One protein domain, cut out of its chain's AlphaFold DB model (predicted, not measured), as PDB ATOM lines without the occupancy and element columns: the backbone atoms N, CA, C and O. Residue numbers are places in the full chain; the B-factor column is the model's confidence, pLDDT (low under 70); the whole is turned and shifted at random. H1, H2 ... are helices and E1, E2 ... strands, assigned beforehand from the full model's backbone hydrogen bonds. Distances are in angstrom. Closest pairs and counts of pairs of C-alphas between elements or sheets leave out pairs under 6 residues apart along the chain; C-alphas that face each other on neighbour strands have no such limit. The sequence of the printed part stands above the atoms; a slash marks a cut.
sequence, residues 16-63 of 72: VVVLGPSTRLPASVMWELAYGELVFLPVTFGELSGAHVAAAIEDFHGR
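Overview. This is residues 16 to 63 of the 72 residues of the protein "Undecaprenyl diphosphate synthase family protein" of Acidimicrobiia bacterium (UniProt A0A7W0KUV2). Two short parallel strands, E1 and E2, lie side by side as a small sheet, and one helix, H1, packs over one of its faces. A long loop, residues 20 to 36, joins the strands, and its residues 27 to 32 stick out. The printed part has 48 residues, in the order E1, E2, H1; the class is mixed, helices and strands, with under half of the residues in named elements. It is only just compact, close to loose, with a radius of gyration of the C-alphas of 11.1 A and spans of 28 by 25 by 16 A.

Arrangement. E1, residues 16 to 19, and E2, residues 37 to 41, are parallel neighbours at 21 degrees. N 18 and O 39 are 2.8 A apart and N 41 and O 18 are 2.9 A apart, within hydrogen-bond range. The closest C-alphas of E2 and H1, residues 50 to 62, are those of Val 39 and Ala 56, 6.6 A apart. In H1 every O i to N i+4 pair is within hydrogen-bond range.

Along the chain. E2 measures 13.1 A, E1 9.8 A and H1 18.2 A from first to last C-alpha. C-alpha 16 is at (111.119, 107.989, 190.910) and C-alpha 62 at (110.628, 104.857, 175.959).

Size, cuts and confidence. The C-alphas farthest apart, of Trp 31 and Ala 51, are 28.4 A apart. The printed part has no cut. The link E1 to E2 is long. Residues 21 to 36 of the model have pLDDT under 70.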
ATOM      1  N   VAL A  16     110.306 107.970 189.697       83.19
ATOM      2  CA  VAL A  16     111.119 107.989 190.910       83.19
ATOM      3  C   VAL A  16     112.487 107.405 190.598       83.19
ATOM      4  O   VAL A  16     112.628 106.238 190.228       83.19
ATOM      5  N   VAL A  17     113.517 108.222 190.807       84.44
ATOM      6  CA  VAL A  17     114.915 107.829 190.628       84.44
ATOM      7  C   VAL A  17     115.508 107.409 191.969       84.44
ATOM      8  O   VAL A  17     115.653 108.219 192.884       84.44
ATOM      9  N   VAL A  18     115.881 106.136 192.080       85.19
ATOM     10  CA  VAL A  18     116.532 105.568 193.263       85.19
ATOM     11  C   VAL A  18     118.024 105.430 192.992       85.19
ATOM     12  O   VAL A  18     118.445 104.699 192.097       85.19
ATOM     13  N   LEU A  19     118.839 106.127 193.783       85.00
ATOM     14  CA  LEU A  19     120.294 106.026 193.705       85.00
ATOM     15  C   LEU A  19     120.789 104.838 194.531       85.00
ATOM     16  O   LEU A  19     120.429 104.690 195.701       85.00
ATOM     17  N   GLY A  20     121.648 104.020 193.934       76.88
ATOM     18  CA  GLY A  20     122.231 102.840 194.553       76.88
ATOM     19  C   GLY A  20     121.868 101.535 193.839       76.88
ATOM     20  O   GLY A  20     121.237 101.531 192.782       76.88
ATOM     21  N   PRO A  21     122.316 100.394 194.385       68.88
ATOM     22  CA  PRO A  21     122.102  99.098 193.757       68.88
ATOM     23  C   PRO A  21     120.613  98.729 193.735       68.88
ATOM     24  O   PRO A  21     119.917  98.838 194.743       68.88
ATOM     25  N   SER A  22     120.145  98.184 192.608       64.81
ATOM     26  CA  SER A  22     118.763  97.706 192.414       64.81
ATOM     27  C   SER A  22     118.376  96.504 193.286       64.81
ATOM     28  O   SER A  22     117.244  96.031 193.241       64.81
ATOM     29  N   THR A  23     119.302  96.006 194.107       65.12
ATOM     30  CA  THR A  23     119.101  94.881 195.027       65.12
ATOM     31  C   THR A  23     118.411  95.281 196.329       65.12
ATOM     32  O   THR A  23     118.052  94.403 197.115       65.12
ATOM     33  N   ARG A  24     118.218  96.584 196.585       64.12
ATOM     34  CA  ARG A  24     117.571  97.075 197.804       64.12
ATOM     35  C   ARG A  24     116.587  98.196 197.497       64.12
ATOM     36  O   ARG A  24     116.978  99.294 197.118       64.12
ATOM     37  N   LEU A  25     115.306  97.925 197.732       61.94
ATOM     38  CA  LEU A  25     114.281  98.964 197.755       61.94
ATOM     39  C   LEU A  25     114.494  99.885 198.974       61.94
ATOM     40  O   LEU A  25     114.833  99.384 200.055       61.94
ATOM     41  N   PRO A  26     114.296 101.208 198.837       60.34
ATOM     42  CA  PRO A  26     114.319 102.120 199.973       60.34
ATOM     43  C   PRO A  26     113.248 101.729 200.998       60.34
ATOM     44  O   PRO A  26     112.092 101.510 200.646       60.34
ATOM     45  N   ALA A  27     113.616 101.677 202.278       62.25
ATOM     46  CA  ALA A  27     112.698 101.288 203.349       62.25
ATOM     47  C   ALA A  27     111.597 102.333 203.645       62.25
ATOM     48  O   ALA A  27     110.707 102.056 204.441       62.25
ATOM     49  N   SER A  28     111.661 103.534 203.056       57.28
ATOM     50  CA  SER A  28     110.960 104.718 203.569       57.28
ATOM     51  C   SER A  28     109.862 105.317 202.686       57.28
ATOM     52  O   SER A  28     109.420 106.413 202.997       57.28
ATOM     53  N   VAL A  29     109.398 104.679 201.605       54.44
ATOM     54  CA  VAL A  29     108.433 105.350 200.697       54.44
ATOM     55  C   VAL A  29     107.454 104.392 199.996       54.44
ATOM     56  O   VAL A  29     107.028 104.604 198.872       54.44
ATOM     57  N   MET A  30     107.059 103.306 200.659       53.47
ATOM     58  CA  MET A  30     106.274 102.239 200.019       53.47
ATOM     59  C   MET A  30     104.858 102.654 199.553       53.47
ATOM     60  O   MET A  30     104.324 102.007 198.661       53.47
ATOM     61  N   TRP A  31     104.249 103.691 200.142       56.25
ATOM     62  CA  TRP A  31     102.879 104.117 199.801       56.25
ATOM     63  C   TRP A  31     102.840 105.168 198.680       56.25
ATOM     64  O   TRP A  31     102.097 104.999 197.722       56.25
ATOM     65  N   GLU A  32     103.708 106.183 198.735       54.25
ATOM     66  CA  GLU A  32     103.805 107.244 197.710       54.25
ATOM     67  C   GLU A  32     104.426 106.749 196.388       54.25
ATOM     68  O   GLU A  32     104.183 107.302 195.321       54.25
ATOM     69  N   LEU A  33     105.227 105.676 196.434       55.88
ATOM     70  CA  LEU A  33     105.859 105.076 195.250       55.88
ATOM     71  C   LEU A  33     104.982 104.047 194.539       55.88
ATOM     72  O   LEU A  33     105.428 103.451 193.562       55.88
ATOM     73  N   ALA A  34     103.771 103.785 195.035       58.22
ATOM     74  CA  ALA A  34     102.939 102.697 194.530       58.22
ATOM     75  C   ALA A  34     102.515 102.890 193.063       58.22
ATOM     76  O   ALA A  34     102.250 101.901 192.378       58.22
ATOM     77  N   TYR A  35     102.480 104.138 192.583       60.94
ATOM     78  CA  TYR A  35     101.974 104.482 191.252       60.94
ATOM     79  C   TYR A  35     103.030 105.058 190.296       60.94
ATOM     80  O   TYR A  35     102.778 105.120 189.093       60.94
ATOM     81  N   GLY A  36     104.212 105.422 190.803       65.94
ATOM     82  CA  GLY A  36     105.321 105.946 190.007       65.94
ATOM     83  C   GLY A  36     106.225 104.853 189.447       65.94
ATOM     84  O   GLY A  36     106.450 103.817 190.076       65.94
ATOM     85  N   GLU A  37     106.794 105.080 188.265       75.38
ATOM     86  CA  GLU A  37     107.794 104.167 187.720       75.38
ATOM     87  C   GLU A  37     109.136 104.322 188.452       75.38
ATOM     88  O   GLU A  37     109.630 105.433 188.646       75.38
ATOM     89  N   LEU A  38     109.747 103.203 188.854       78.12
ATOM     90  CA  LEU A  38     111.026 103.190 189.567       78.12
ATOM     91  C   LEU A  38     112.193 102.950 188.605       78.12
ATOM     92  O   LEU A  38     112.282 101.897 187.969       78.12
ATOM     93  N   VAL A  39     113.142 103.888 188.576       82.56
ATOM     94  CA  VAL A  39     114.421 103.753 187.866       82.56
ATOM     95  C   VAL A  39     115.560 103.730 188.878       82.56
ATOM     96  O   VAL A  39     115.724 104.653 189.673       82.56
ATOM     97  N   PHE A  40     116.370 102.672 188.837       82.88
ATOM     98  CA  PHE A  40     117.548 102.536 189.692       82.88
ATOM     99  C   PHE A  40     118.798 102.978 188.945       82.88
ATOM    100  O   PHE A  40     119.116 102.436 187.886       82.88
ATOM    101  N   LEU A  41     119.535 103.916 189.528       84.94
ATOM    102  CA  LEU A  41     120.829 104.350 189.022       84.94
ATOM    103  C   LEU A  41     121.928 103.846 189.962       84.94
ATOM    104  O   LEU A  41     121.949 104.254 191.125       84.94
ATOM    105  N   PRO A  42     122.876 103.011 189.493       85.19
ATOM    106  CA  PRO A  42     123.955 102.471 190.318       85.19
ATOM    107  C   PRO A  42     125.076 103.504 190.539       85.19
ATOM    108  O   PRO A  42     126.254 103.190 190.403       85.19
ATOM    109  N   VAL A  43     124.706 104.744 190.853       85.19
ATOM    110  CA  VAL A  43     125.612 105.861 191.134       85.19
ATOM    111  C   VAL A  43     125.343 106.390 192.534       85.19
ATOM    112  O   VAL A  43     124.220 106.311 193.042       85.19
ATOM    113  N   THR A  44     126.368 106.934 193.178       85.44
ATOM    114  CA  THR A  44     126.195 107.647 194.446       85.44
ATOM    115  C   THR A  44     125.664 109.059 194.206       85.44
ATOM    116  O   THR A  44     125.739 109.597 193.103       85.44
ATOM    117  N   PHE A  45     125.143 109.707 195.253       83.94
ATOM    118  CA  PHE A  45     124.643 111.082 195.142       83.94
ATOM    119  C   PHE A  45     125.711 112.069 194.642       83.94
ATOM    120  O   PHE A  45     125.400 112.951 193.851       83.94
ATOM    121  N   GLY A  46     126.974 111.898 195.049       88.69
ATOM    122  CA  GLY A  46     128.080 112.753 194.598       88.69
ATOM    123  C   GLY A  46     128.447 112.580 193.119       88.69
ATOM    124  O   GLY A  46     129.072 113.461 192.540       88.69
ATOM    125  N   GLU A  47     128.044 111.467 192.507       87.31
ATOM    126  CA  GLU A  47     128.264 111.152 191.090       87.31
ATOM    127  C   GLU A  47     127.033 111.479 190.230       87.31
ATOM    128  O   GLU A  47     127.078 111.381 188.999       87.31
ATOM    129  N   LEU A  48     125.914 111.864 190.854       87.88
ATOM    130  CA  LEU A  48     124.699 112.219 190.139       87.88
ATOM    131  C   LEU A  48     124.959 113.437 189.245       87.88
ATOM    132  O   LEU A  48     125.484 114.460 189.677       87.88
ATOM    133  N   SER A  49     124.558 113.327 187.981       91.44
ATOM    134  CA  SER A  49     124.745 114.372 186.980       91.44
ATOM    135  C   SER A  49     123.462 114.560 186.181       91.44
ATOM    136  O   SER A  49     122.611 113.669 186.140       91.44
ATOM    137  N   GLY A  50     123.332 115.699 185.499       90.06
ATOM    138  CA  GLY A  50     122.188 115.953 184.620       90.06
ATOM    139  C   GLY A  50     122.040 114.907 183.509       90.06
ATOM    140  O   GLY A  50     120.920 114.577 183.141       90.06
ATOM    141  N   ALA A  51     123.146 114.318 183.039       91.56
ATOM    142  CA  ALA A  51     123.111 113.245 182.045       91.56
ATOM    143  C   ALA A  51     122.447 111.971 182.592       91.56
ATOM    144  O   ALA A  51     121.688 111.319 181.883       91.56
ATOM    145  N   HIS A  52     122.678 111.651 183.868       90.75
ATOM    146  CA  HIS A  52     122.025 110.522 184.531       90.75
ATOM    147  C   HIS A  52     120.508 110.731 184.645       90.75
ATOM    148  O   HIS A  52     119.735 109.805 184.414       90.75
ATOM    149  N   VAL A  53     120.081 111.958 184.956       87.62
ATOM    150  CA  VAL A  53     118.657 112.316 185.028       87.62
ATOM    151  C   VAL A  53     118.014 112.303 183.641       87.62
ATOM    152  O   VAL A  53     116.936 111.742 183.480       87.62
ATOM    153  N   ALA A  54     118.683 112.861 182.629       88.12
ATOM    154  CA  ALA A  54     118.196 112.858 181.252       88.12
ATOM    155  C   ALA A  54     118.006 111.429 180.724       88.12
ATOM    156  O   ALA A  54     116.947 111.120 180.193       88.12
ATOM    157  N   ALA A  55     118.973 110.539 180.968       87.31
ATOM    158  CA  ALA A  55     118.862 109.132 180.594       87.31
ATOM    159  C   ALA A  55     117.689 108.424 181.300       87.31
ATOM    160  O   ALA A  55     116.984 107.635 180.677       87.31
ATOM    161  N   ALA A  56     117.445 108.723 182.582       86.38
ATOM    162  CA  ALA A  56     116.300 108.173 183.312       86.38
ATOM    163  C   ALA A  56     114.954 108.662 182.744       86.38
ATOM    164  O   ALA A  56     114.003 107.888 182.657       86.38
ATOM    165  N   ILE A  57     114.880 109.928 182.324       85.50
ATOM    166  CA  ILE A  57     113.703 110.506 181.662       85.50
ATOM    167  C   ILE A  57     113.499 109.887 180.273       85.50
ATOM    168  O   ILE A  57     112.378 109.533 179.918       85.50
ATOM    169  N   GLU A  58     114.560 109.715 179.485       86.12
ATOM    170  CA  GLU A  58     114.485 109.057 178.174       86.12
ATOM    171  C   GLU A  58     114.002 107.605 178.289       86.12
ATOM    172  O   GLU A  58     113.122 107.195 177.530       86.12
ATOM    173  N   ASP A  59     114.511 106.849 179.268       82.00
ATOM    174  CA  ASP A  59     114.038 105.490 179.565       82.00
ATOM    175  C   ASP A  59     112.552 105.498 179.960       82.00
ATOM    176  O   ASP A  59     111.762 104.728 179.416       82.00
ATOM    177  N   PHE A  60     112.132 106.442 180.807       80.25
ATOM    178  CA  PHE A  60     110.725 106.629 181.176       80.25
ATOM    179  C   PHE A  60     109.817 106.912 179.968       80.25
ATOM    180  O   PHE A  60     108.750 106.316 179.834       80.25
ATOM    181  N   HIS A  61     110.240 107.775 179.039       78.88
ATOM    182  CA  HIS A  61     109.484 108.049 177.812       78.88
ATOM    183  C   HIS A  61     109.467 106.863 176.834       78.88
ATOM    184  O   HIS A  61     108.495 106.696 176.092       78.88
ATOM    185  N   GLY A  62     110.522 106.043 176.812       72.81
ATOM    186  CA  GLY A  62     110.628 104.857 175.959       72.81
ATOM    187  C   GLY A  62     109.762 103.682 176.422       72.81
ATOM    188  O   GLY A  62     109.401 102.811 175.621       72.81
ATOM    189  N   ARG A  63     109.384 103.649 177.703       70.19
ATOM    190  CA  ARG A  63     108.565 102.583 178.280       70.19
ATOM    191  C   ARG A  63     107.083 102.842 178.025       70.19
ATOM    192  O   ARG A  63     106.438 103.729 178.571       70.19
TER     193      ARG A  63